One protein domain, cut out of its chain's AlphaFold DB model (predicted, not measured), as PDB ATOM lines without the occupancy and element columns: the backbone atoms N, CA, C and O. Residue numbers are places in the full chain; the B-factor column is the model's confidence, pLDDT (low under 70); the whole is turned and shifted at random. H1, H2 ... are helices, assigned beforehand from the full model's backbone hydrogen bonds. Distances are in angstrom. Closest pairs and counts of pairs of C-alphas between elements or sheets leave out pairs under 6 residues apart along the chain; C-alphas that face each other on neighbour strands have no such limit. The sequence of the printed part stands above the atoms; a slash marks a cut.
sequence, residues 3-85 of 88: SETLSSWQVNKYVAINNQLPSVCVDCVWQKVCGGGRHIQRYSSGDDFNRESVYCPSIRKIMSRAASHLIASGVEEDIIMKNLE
ATOM      1  N   SER A   3     199.034 170.879 227.353       92.69
ATOM      2  CA  SER A   3     198.164 171.952 227.847       92.69
ATOM      3  C   SER A   3     198.940 173.102 228.493       92.69
ATOM      4  O   SER A   3     198.676 174.261 228.187       92.69
ATOM      5  N   GLU A   4     199.935 172.793 229.324       95.38
ATOM      6  CA  GLU A   4     200.774 173.794 229.992       95.38
ATOM      7  C   GLU A   4     201.565 174.612 228.967       95.38
ATOM      8  O   GLU A   4     201.578 175.842 229.032       95.38
ATOM      9  N   THR A   5     202.153 173.946 227.965       93.31
ATOM     10  CA  THR A   5     202.881 174.612 226.875       93.31
ATOM     11  C   THR A   5     201.972 175.549 226.084       93.31
ATOM     12  O   THR A   5     202.360 176.684 225.805       93.31
ATOM     13  N   LEU A   6     200.755 175.110 225.751       94.75
ATOM     14  CA  LEU A   6     199.785 175.935 225.023       94.75
ATOM     15  C   LEU A   6     199.291 177.132 225.848       94.75
ATOM     16  O   LEU A   6     198.985 178.169 225.273       94.75
ATOM     17  N   SER A   7     199.268 177.020 227.176       94.94
ATOM     18  CA  SER A   7     198.924 178.123 228.087       94.94
ATOM     19  C   SER A   7     200.098 179.043 228.450       94.94
ATOM     20  O   SER A   7     199.928 179.990 229.218       94.94
ATOM     21  N   SER A   8     201.300 178.769 227.933       96.44
ATOM     22  CA  SER A   8     202.507 179.520 228.280       96.44
ATOM     23  C   SER A   8     202.456 180.979 227.809       96.44
ATOM     24  O   SER A   8     201.787 181.329 226.832       96.44
ATOM     25  N   TRP A   9     203.215 181.851 228.479       95.56
ATOM     26  CA  TRP A   9     203.277 183.272 228.121       95.56
ATOM     27  C   TRP A   9     203.793 183.485 226.691       95.56
ATOM     28  O   TRP A   9     203.355 184.416 226.020       95.56
ATOM     29  N   GLN A  10     204.685 182.615 226.203       92.19
ATOM     30  CA  GLN A  10     205.238 182.679 224.853       92.19
ATOM     31  C   GLN A  10     204.144 182.474 223.805       92.19
ATOM     32  O   GLN A  10     204.049 183.255 222.859       92.19
ATOM     33  N   VAL A  11     203.307 181.447 223.990       93.06
ATOM     34  CA  VAL A  11     202.187 181.156 223.085       93.06
ATOM     35  C   VAL A  11     201.157 182.278 223.153       93.06
ATOM     36  O   VAL A  11     200.775 182.798 222.108       93.06
ATOM     37  N   ASN A  12     200.787 182.730 224.355       93.00
ATOM     38  CA  ASN A  12     199.850 183.845 224.521       93.00
ATOM     39  C   ASN A  12     200.349 185.127 223.838       93.00
ATOM     40  O   ASN A  12     199.588 185.790 223.132       93.00
ATOM     41  N   LYS A  13     201.641 185.447 223.982       91.12
ATOM     42  CA  LYS A  13     202.270 186.578 223.295       91.12
ATOM     43  C   LYS A  13     202.197 186.404 221.778       91.12
ATOM     44  O   LYS A  13     201.721 187.302 221.090       91.12
ATOM     45  N   TYR A  14     202.620 185.250 221.261       89.69
ATOM     46  CA  TYR A  14     202.623 184.964 219.824       89.69
ATOM     47  C   TYR A  14     201.219 185.044 219.205       89.69
ATOM     48  O   TYR A  14     201.057 185.608 218.126       89.69
ATOM     49  N   VAL A  15     200.194 184.550 219.907       90.06
ATOM     50  CA  VAL A  15     198.787 184.643 219.483       90.06
ATOM     51  C   VAL A  15     198.293 186.092 219.481       90.06
ATOM     52  O   VAL A  15     197.638 186.501 218.525       90.06
ATOM     53  N   ALA A  16     198.631 186.890 220.499       89.69
ATOM     54  CA  ALA A  16     198.225 188.296 220.565       89.69
ATOM     55  C   ALA A  16     198.782 189.128 219.395       89.69
ATOM     56  O   ALA A  16     198.088 189.987 218.851       89.69
ATOM     57  N   ILE A  17     200.010 188.831 218.959       88.62
ATOM     58  CA  ILE A  17     200.679 189.516 217.843       88.62
ATOM     59  C   ILE A  17     199.998 189.232 216.493       88.62
ATOM     60  O   ILE A  17     200.100 190.048 215.573       88.62
ATOM     61  N   ASN A  18     199.274 188.116 216.361       81.31
ATOM     62  CA  ASN A  18     198.602 187.738 215.114       81.31
ATOM     63  C   ASN A  18     197.530 188.747 214.678       81.31
ATOM     64  O   ASN A  18     197.273 188.897 213.488       81.31
ATOM     65  N   ASN A  19     196.965 189.488 215.633       78.19
ATOM     66  CA  ASN A  19     195.966 190.528 215.382       78.19
ATOM     67  C   ASN A  19     196.566 191.946 215.362       78.19
ATOM     68  O   ASN A  19     195.822 192.924 215.369       78.19
ATOM     69  N   GLN A  20     197.898 192.076 215.366       88.06
ATOM     70  CA  GLN A  20     198.586 193.366 215.415       88.06
ATOM     71  C   GLN A  20     199.364 193.638 214.126       88.06
ATOM     72  O   GLN A  20     200.339 192.954 213.777       88.06
ATOM     73  N   LEU A  21     198.932 194.694 213.441       93.19
ATOM     74  CA  LEU A  21     199.660 195.285 212.333       93.19
ATOM     75  C   LEU A  21     200.773 196.196 212.889       93.19
ATOM     76  O   LEU A  21     200.511 196.956 213.822       93.19
ATOM     77  N   PRO A  22     202.004 196.153 212.346       94.50
ATOM     78  CA  PRO A  22     203.045 197.096 212.729       94.50
ATOM     79  C   PRO A  22     202.600 198.528 212.438       94.50
ATOM     80  O   PRO A  22     202.002 198.789 211.394       94.50
ATOM     81  N   SER A  23     202.948 199.456 213.324       94.38
ATOM     82  CA  SER A  23     202.621 200.886 213.190       94.38
ATOM     83  C   SER A  23     203.007 201.462 211.821       94.38
ATOM     84  O   SER A  23     202.208 202.139 211.183       94.38
ATOM     85  N   VAL A  24     204.184 201.093 211.308       93.81
ATOM     86  CA  VAL A  24     204.687 201.507 209.985       93.81
ATOM     87  C   VAL A  24     203.862 200.988 208.798       93.81
ATOM     88  O   VAL A  24     204.060 201.435 207.670       93.81
ATOM     89  N   CYS A  25     202.968 200.023 209.012       95.38
ATOM     90  CA  CYS A  25     202.153 199.415 207.962       95.38
ATOM     91  C   CYS A  25     200.717 199.963 207.897       95.38
ATOM     92  O   CYS A  25     200.030 199.623 206.938       95.38
ATOM     93  N   VAL A  26     200.273 200.782 208.861       93.31
ATOM     94  CA  VAL A  26     198.876 201.266 208.966       93.31
ATOM     95  C   VAL A  26     198.427 202.051 207.729       93.31
ATOM     96  O   VAL A  26     197.307 201.871 207.261       93.31
ATOM     97  N   ASP A  27     199.328 202.839 207.140       92.12
ATOM     98  CA  ASP A  27     199.036 203.647 205.945       92.12
ATOM     99  C   ASP A  27     199.497 202.968 204.640       92.12
ATOM    100  O   ASP A  27     199.568 203.581 203.573       92.12
ATOM    101  N   CYS A  28     199.863 201.685 204.696       94.94
ATOM    102  CA  CYS A  28     200.302 200.955 203.515       94.94
ATOM    103  C   CYS A  28     199.094 200.496 202.690       94.94
ATOM    104  O   CYS A  28     198.291 199.689 203.151       94.94
ATOM    105  N   VAL A  29     199.045 200.894 201.416       95.44
ATOM    106  CA  VAL A  29     198.039 200.451 200.426       95.44
ATOM    107  C   VAL A  29     197.909 198.918 200.327       95.44
ATOM    108  O   VAL A  29     196.865 198.382 199.977       95.44
ATOM    109  N   TRP A  30     198.973 198.186 200.678       95.31
ATOM    110  CA  TRP A  30     199.019 196.723 200.636       95.31
ATOM    111  C   TRP A  30     198.681 196.056 201.974       95.31
ATOM    112  O   TRP A  30     198.816 194.837 202.078       95.31
ATOM    113  N   GLN A  31     198.290 196.799 203.014       93.81
ATOM    114  CA  GLN A  31     198.146 196.258 204.371       93.81
ATOM    115  C   GLN A  31     197.153 195.094 204.457       93.81
ATOM    116  O   GLN A  31     197.430 194.117 205.150       93.81
ATOM    117  N   LYS A  32     196.053 195.142 203.697       91.31
ATOM    118  CA  LYS A  32     195.018 194.097 203.677       91.31
ATOM    119  C   LYS A  32     195.492 192.802 203.017       91.31
ATOM    120  O   LYS A  32     195.099 191.721 203.435       91.31
ATOM    121  N   VAL A  33     196.383 192.911 202.032       92.19
ATOM    122  CA  VAL A  33     196.934 191.760 201.297       92.19
ATOM    123  C   VAL A  33     198.172 191.193 201.998       92.19
ATOM    124  O   VAL A  33     198.351 189.982 202.084       92.19
ATOM    125  N   CYS A  34     199.053 192.064 202.493       93.50
ATOM    126  CA  CYS A  34     200.334 191.677 203.080       93.50
ATOM    127  C   CYS A  34     200.243 191.365 204.584       93.50
ATOM    128  O   CYS A  34     201.052 190.578 205.085       93.50
ATOM    129  N   GLY A  35     199.336 192.012 205.322       92.06
ATOM    130  CA  GLY A  35     199.183 191.855 206.776       92.06
ATOM    131  C   GLY A  35     200.411 192.267 207.600       92.06
ATOM    132  O   GLY A  35     200.579 191.825 208.733       92.06
ATOM    133  N   GLY A  36     201.333 193.047 207.023       93.62
ATOM    134  CA  GLY A  36     202.627 193.373 207.641       93.62
ATOM    135  C   GLY A  36     203.652 192.226 207.625       93.62
ATOM    136  O   GLY A  36     204.748 192.388 208.159       93.62
ATOM    137  N   GLY A  37     203.339 191.085 207.001       93.38
ATOM    138  CA  GLY A  37     204.202 189.903 206.916       93.38
ATOM    139  C   GLY A  37     204.194 189.009 208.165       93.38
ATOM    140  O   GLY A  37     203.498 189.263 209.148       93.38
ATOM    141  N   ARG A  38     204.970 187.916 208.127       92.31
ATOM    142  CA  ARG A  38     204.989 186.907 209.205       92.31
ATOM    143  C   ARG A  38     205.789 187.394 210.410       92.31
ATOM    144  O   ARG A  38     206.819 188.029 210.237       92.31
ATOM    145  N   HIS A  39     205.404 186.993 211.620       91.38
ATOM    146  CA  HIS A  39     206.050 187.436 212.867       91.38
ATOM    147  C   HIS A  39     207.567 187.198 212.895       91.38
ATOM    148  O   HIS A  39     208.319 188.092 213.275       91.38
ATOM    149  N   ILE A  40     208.031 186.047 212.395       91.88
ATOM    150  CA  ILE A  40     209.466 185.722 212.299       91.88
ATOM    151  C   ILE A  40     210.260 186.708 211.425       91.88
ATOM    152  O   ILE A  40     211.461 186.859 211.594       91.88
ATOM    153  N   GLN A  41     209.591 187.400 210.502       94.81
ATOM    154  CA  GLN A  41     210.199 188.378 209.599       94.81
ATOM    155  C   GLN A  41     210.248 189.786 210.203       94.81
ATOM    156  O   GLN A  41     210.810 190.680 209.578       94.81
ATOM    157  N   ARG A  42     209.605 189.993 211.359       94.19
ATOM    158  CA  ARG A  42     209.427 191.302 212.009       94.19
ATOM    159  C   ARG A  42     210.184 191.413 213.329       94.19
ATOM    160  O   ARG A  42     210.406 192.525 213.793       94.19
ATOM    161  N   TYR A  43     210.543 190.284 213.945       94.12
ATOM    162  CA  TYR A  43     211.145 190.287 215.275       94.12
ATOM    163  C   TYR A  43     212.491 191.022 215.299       94.12
ATOM    164  O   TYR A  43     213.392 190.740 214.507       94.12
ATOM    165  N   SER A  44     212.648 191.910 216.274       94.12
ATOM    166  CA  SER A  44     213.929 192.467 216.690       94.12
ATOM    167  C   SER A  44     213.963 192.623 218.208       94.12
ATOM    168  O   SER A  44     212.923 192.740 218.847       94.12
ATOM    169  N   SER A  45     215.156 192.668 218.797       93.94
ATOM    170  CA  SER A  45     215.301 192.878 220.243       93.94
ATOM    171  C   SER A  45     214.876 194.274 220.717       93.94
ATOM    172  O   SER A  45     214.589 194.427 221.899       93.94
ATOM    173  N   GLY A  46     214.853 195.278 219.830       95.19
ATOM    174  CA  GLY A  46     214.489 196.659 220.170       95.19
ATOM    175  C   GLY A  46     212.983 196.921 220.130       95.19
ATOM    176  O   GLY A  46     212.425 197.427 221.096       95.19
ATOM    177  N   ASP A  47     212.329 196.518 219.038       93.12
ATOM    178  CA  ASP A  47     210.920 196.857 218.759       93.12
ATOM    179  C   ASP A  47     209.978 195.646 218.830       93.12
ATOM    180  O   ASP A  47     208.825 195.708 218.393       93.12
ATOM    181  N   ASP A  48     210.476 194.515 219.335       93.25
ATOM    182  CA  ASP A  48     209.759 193.243 219.368       93.25
ATOM    183  C   ASP A  48     209.232 192.899 217.960       93.25
ATOM    184  O   ASP A  48     210.023 192.808 217.023       93.25
ATOM    185  N   PHE A  49     207.917 192.758 217.770       94.25
ATOM    186  CA  PHE A  49     207.299 192.461 216.472       94.25
ATOM    187  C   PHE A  49     206.736 193.694 215.741       94.25
ATOM    188  O   PHE A  49     206.111 193.526 214.687       94.25
ATOM    189  N   ASN A  50     206.935 194.910 216.265       94.69
ATOM    190  CA  ASN A  50     206.427 196.170 215.702       94.69
ATOM    191  C   ASN A  50     207.365 196.743 214.624       94.69
ATOM    192  O   ASN A  50     207.754 197.908 214.654       94.69
ATOM    193  N   ARG A  51     207.739 195.911 213.652       94.88
ATOM    194  CA  ARG A  51     208.517 196.314 212.475       94.88
ATOM    195  C   ARG A  51     207.856 195.792 211.219       94.88
ATOM    196  O   ARG A  51     207.151 194.783 211.250       94.88
ATOM    197  N   GLU A  52     208.114 196.454 210.101       95.38
ATOM    198  CA  GLU A  52     207.802 195.856 208.810       95.38
ATOM    199  C   GLU A  52     208.575 194.543 208.619       95.38
ATOM    200  O   GLU A  52     209.658 194.341 209.174       95.38
ATOM    201  N   SER A  53     208.012 193.640 207.817       95.62
ATOM    202  CA  SER A  53     208.734 192.452 207.367       95.62
ATOM    203  C   SER A  53     210.032 192.853 206.667       95.62
ATOM    204  O   SER A  53     210.028 193.752 205.827       95.62
ATOM    205  N   VAL A  54     211.118 192.114 206.901       96.81
ATOM    206  CA  VAL A  54     212.368 192.251 206.124       96.81
ATOM    207  C   VAL A  54     212.167 192.093 204.607       96.81
ATOM    208  O   VAL A  54     213.006 192.523 203.821       96.81
ATOM    209  N   TYR A  55     211.046 191.503 204.174       97.19
ATOM    210  CA  TYR A  55     210.677 191.370 202.763       97.19
ATOM    211  C   TYR A  55     209.762 192.486 202.248       97.19
ATOM    212  O   TYR A  55     209.381 192.446 201.077       97.19
ATOM    213  N   CYS A  56     209.409 193.478 203.072       97.31
ATOM    214  CA  CYS A  56     208.524 194.582 202.694       97.31
ATOM    215  C   CYS A  56     208.943 195.258 201.371       97.31
ATOM    216  O   CYS A  56     208.087 195.369 200.487       97.31
ATOM    217  N   PRO A  57     210.230 195.600 201.129       96.81
ATOM    218  CA  PRO A  57     210.639 196.210 199.859       96.81
ATOM    219  C   PRO A  57     210.338 195.328 198.638       96.81
ATOM    220  O   PRO A  57     209.828 195.804 197.620       96.81
ATOM    221  N   SER A  58     210.599 194.024 198.748       97.38
ATOM    222  CA  SER A  58     210.363 193.055 197.673       97.38
ATOM    223  C   SER A  58     208.873 192.826 197.431       97.38
ATOM    224  O   SER A  58     208.430 192.840 196.283       97.38
ATOM    225  N   ILE A  59     208.088 192.666 198.501       96.31
ATOM    226  CA  ILE A  59     206.635 192.479 198.419       96.31
ATOM    227  C   ILE A  59     205.990 193.703 197.769       96.31
ATOM    228  O   ILE A  59     205.230 193.547 196.817       96.31
ATOM    229  N   ARG A  60     206.351 194.920 198.201       96.56
ATOM    230  CA  ARG A  60     205.855 196.165 197.594       96.56
ATOM    231  C   ARG A  60     206.141 196.212 196.100       96.56
ATOM    232  O   ARG A  60     205.249 196.554 195.327       96.56
ATOM    233  N   LYS A  61     207.353 195.840 195.679       98.00
ATOM    234  CA  LYS A  61     207.734 195.824 194.260       98.00
ATOM    235  C   LYS A  61     206.909 194.820 193.451       98.00
ATOM    236  O   LYS A  61     206.423 195.169 192.379       98.00
ATOM    237  N   ILE A  62     206.734 193.602 193.963       97.75
ATOM    238  CA  ILE A  62     205.957 192.549 193.293       97.75
ATOM    239  C   ILE A  62     204.484 192.955 193.183       97.75
ATOM    240  O   ILE A  62     203.931 192.912 192.087       97.75
ATOM    241  N   MET A  63     203.875 193.409 194.280       96.31
ATOM    242  CA  MET A  63     202.467 193.820 194.307       96.31
ATOM    243  C   MET A  63     202.207 195.021 193.396       96.31
ATOM    244  O   MET A  63     201.266 194.999 192.607       96.31
ATOM    245  N   SER A  64     203.094 196.020 193.415       96.31
ATOM    246  CA  SER A  64     202.984 197.173 192.512       96.31
ATOM    247  C   SER A  64     203.083 196.738 191.052       96.31
ATOM    248  O   SER A  64     202.288 197.170 190.225       96.31
ATOM    249  N   ARG A  65     204.008 195.824 190.726       98.06
ATOM    250  CA  ARG A  65     204.140 195.300 189.361       98.06
ATOM    251  C   ARG A  65     202.908 194.509 188.926       98.06
ATOM    252  O   ARG A  65     202.512 194.636 187.770       98.06
ATOM    253  N   ALA A  66     202.321 193.725 189.828       96.81
ATOM    254  CA  ALA A  66     201.086 192.991 189.576       96.81
ATOM    255  C   ALA A  66     199.914 193.947 189.315       96.81
ATOM    256  O   ALA A  66     199.238 193.801 188.303       96.81
ATOM    257  N   ALA A  67     199.726 194.976 190.147       96.69
ATOM    258  CA  ALA A  67     198.687 195.984 189.932       96.69
ATOM    259  C   ALA A  67     198.882 196.749 188.616       96.69
ATOM    260  O   ALA A  67     197.945 196.855 187.831       96.69
ATOM    261  N   SER A  68     200.108 197.184 188.301       97.62
ATOM    262  CA  SER A  68     200.396 197.805 187.001       97.62
ATOM    263  C   SER A  68     200.102 196.873 185.824       97.62
ATOM    264  O   SER A  68     199.687 197.339 184.768       97.62
ATOM    265  N   HIS A  69     200.339 195.566 185.975       98.38
ATOM    266  CA  HIS A  69     200.004 194.593 184.939       98.38
ATOM    267  C   HIS A  69     198.488 194.463 184.757       98.38
ATOM    268  O   HIS A  69     198.032 194.495 183.622       98.38
ATOM    269  N   LEU A  70     197.717 194.395 185.848       98.00
ATOM    270  CA  LEU A  70     196.251 194.353 185.791       98.00
ATOM    271  C   LEU A  70     195.677 195.580 185.075       98.00
ATOM    272  O   LEU A  70     194.864 195.420 184.166       98.00
ATOM    273  N   ILE A  71     196.159 196.780 185.415       98.19
ATOM    274  CA  ILE A  71     195.750 198.027 184.752       98.19
ATOM    275  C   ILE A  71     196.073 197.971 183.254       98.19
ATOM    276  O   ILE A  71     195.207 198.208 182.417       98.19
ATOM    277  N   ALA A  72     197.299 197.574 182.894       98.38
ATOM    278  CA  ALA A  72     197.703 197.441 181.491       98.38
ATOM    279  C   ALA A  72     196.901 196.374 180.719       98.38
ATOM    280  O   ALA A  72     196.818 196.437 179.494       98.38
ATOM    281  N   SER A  73     196.317 195.401 181.419       98.38
ATOM    282  CA  SER A  73     195.438 194.373 180.859       98.38
ATOM    283  C   SER A  73     193.960 194.783 180.803       98.38
ATOM    284  O   SER A  73     193.134 193.966 180.399       98.38
ATOM    285  N   GLY A  74     193.619 196.024 181.165       98.19
ATOM    286  CA  GLY A  74     192.261 196.569 181.072       98.19
ATOM    287  C   GLY A  74     191.423 196.435 182.344       98.19
ATOM    288  O   GLY A  74     190.208 196.598 182.285       98.19
ATOM    289  N   VAL A  75     192.032 196.124 183.492       98.00
ATOM    290  CA  VAL A  75     191.339 196.193 184.786       98.00
ATOM    291  C   VAL A  75     191.316 197.643 185.261       98.00
ATOM    292  O   VAL A  75     192.370 198.245 185.453       98.00
ATOM    293  N   GLU A  76     190.121 198.179 185.492       97.19
ATOM    294  CA  GLU A  76     189.932 199.528 186.032       97.19
ATOM    295  C   GLU A  76     190.623 199.695 187.395       97.19
ATOM    296  O   GLU A  76     190.486 198.851 188.289       97.19
ATOM    297  N   GLU A  77     191.336 200.807 187.577       94.75
ATOM    298  CA  GLU A  77     192.069 201.105 188.816       94.75
ATOM    299  C   GLU A  77     191.135 201.147 190.034       94.75
ATOM    300  O   GLU A  77     191.466 200.593 191.083       94.75
ATOM    301  N   ASP A  78     189.926 201.689 189.875       95.25
ATOM    302  CA  ASP A  78     188.915 201.749 190.936       95.25
ATOM    303  C   ASP A  78     188.544 200.363 191.478       95.25
ATOM    304  O   ASP A  78     188.317 200.200 192.680       95.25
ATOM    305  N   ILE A  79     188.530 199.332 190.624       95.31
ATOM    306  CA  ILE A  79     188.280 197.948 191.054       95.31
ATOM    307  C   ILE A  79     189.432 197.463 191.938       95.31
ATOM    308  O   ILE A  79     189.197 196.806 192.953       95.31
ATOM    309  N   ILE A  80     190.676 197.784 191.581       94.75
ATOM    310  CA  ILE A  80     191.860 197.413 192.365       94.75
ATOM    311  C   ILE A  80     191.827 198.138 193.714       94.75
ATOM    312  O   ILE A  80     191.912 197.490 194.754       94.75
ATOM    313  N   MET A  81     191.622 199.454 193.707       93.44
ATOM    314  CA  MET A  81     191.588 200.284 194.915       93.44
ATOM    315  C   MET A  81     190.459 199.881 195.866       93.44
ATOM    316  O   MET A  81     190.668 199.822 197.079       93.44
ATOM    317  N   LYS A  82     189.286 199.523 195.326       93.81
ATOM    318  CA  LYS A  82     188.169 198.970 196.101       93.81
ATOM    319  C   LYS A  82     188.542 197.651 196.779       93.81
ATOM    320  O   LYS A  82     188.261 197.485 197.959       93.81
ATOM    321  N   ASN A  83     189.182 196.727 196.061       92.38
ATOM    322  CA  ASN A  83     189.602 195.436 196.624       92.38
ATOM    323  C   ASN A  83     190.772 195.558 197.618       92.38
ATOM    324  O   ASN A  83     190.980 194.657 198.426       92.38
ATOM    325  N   LEU A  84     191.533 196.655 197.564       93.06
ATOM    326  CA  LEU A  84     192.551 196.990 198.561       93.06
ATOM    327  C   LEU A  84     191.982 197.753 199.771       93.06
ATOM    328  O   LEU A  84     192.715 197.948 200.737       93.06
ATOM    329  N   GLU A  85     190.703 198.153 199.734       89.25
ATOM    330  CA  GLU A  85     190.021 198.934 200.780       89.25
ATOM    331  C   GLU A  85     190.707 200.285 201.070       89.25
ATOM    332  O   GLU A  85     190.832 200.708 202.216       89.25
TER     333      GLU A  85
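This is residues 3 to 85 of the 88 residues of the protein "Radical SAM/SPASM domain, FxsB family" of Serratia rubidaea (UniProt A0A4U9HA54). A loose rod: residues 3 to 13, holding H1 and part of H2, stick out at one end, loops and short H3 make the middle, and long H4 runs to the other end, where H5 folds back. The 83 printed residues have five named helices, H1 to H5, and no named strand; the class is all helix, with 41 residues in helices. The radius of gyration of the C-alphas is 16.3 A, the spans 54 by 25 by 18 A.

H1, residues 3 to 6, and H2, residues 9 to 17, are close but not clearly touching; their closest C-alphas, Thr 5 and Val 11, are 7.6 A apart. H3, residues 31 to 34, is apart from H2. H4, residues 56 to 72, and H5, residues 77 to 83, are close but not clearly touching (C-alphas 71 and 77 closest, 6.3 A), opposite ways at a steep tilt of 52 degrees. Every O i to N i+4 pair is within hydrogen-bond range in H2, H4 and H5; H1 and H3 are too short for one.

H1 begins at C-alpha 3 (198.164, 171.952, 227.847). H4 measures 24.0 A.

The printed part has no cut. Links H2 to H3 and H3 to H4 are long. No printed residue is under 70.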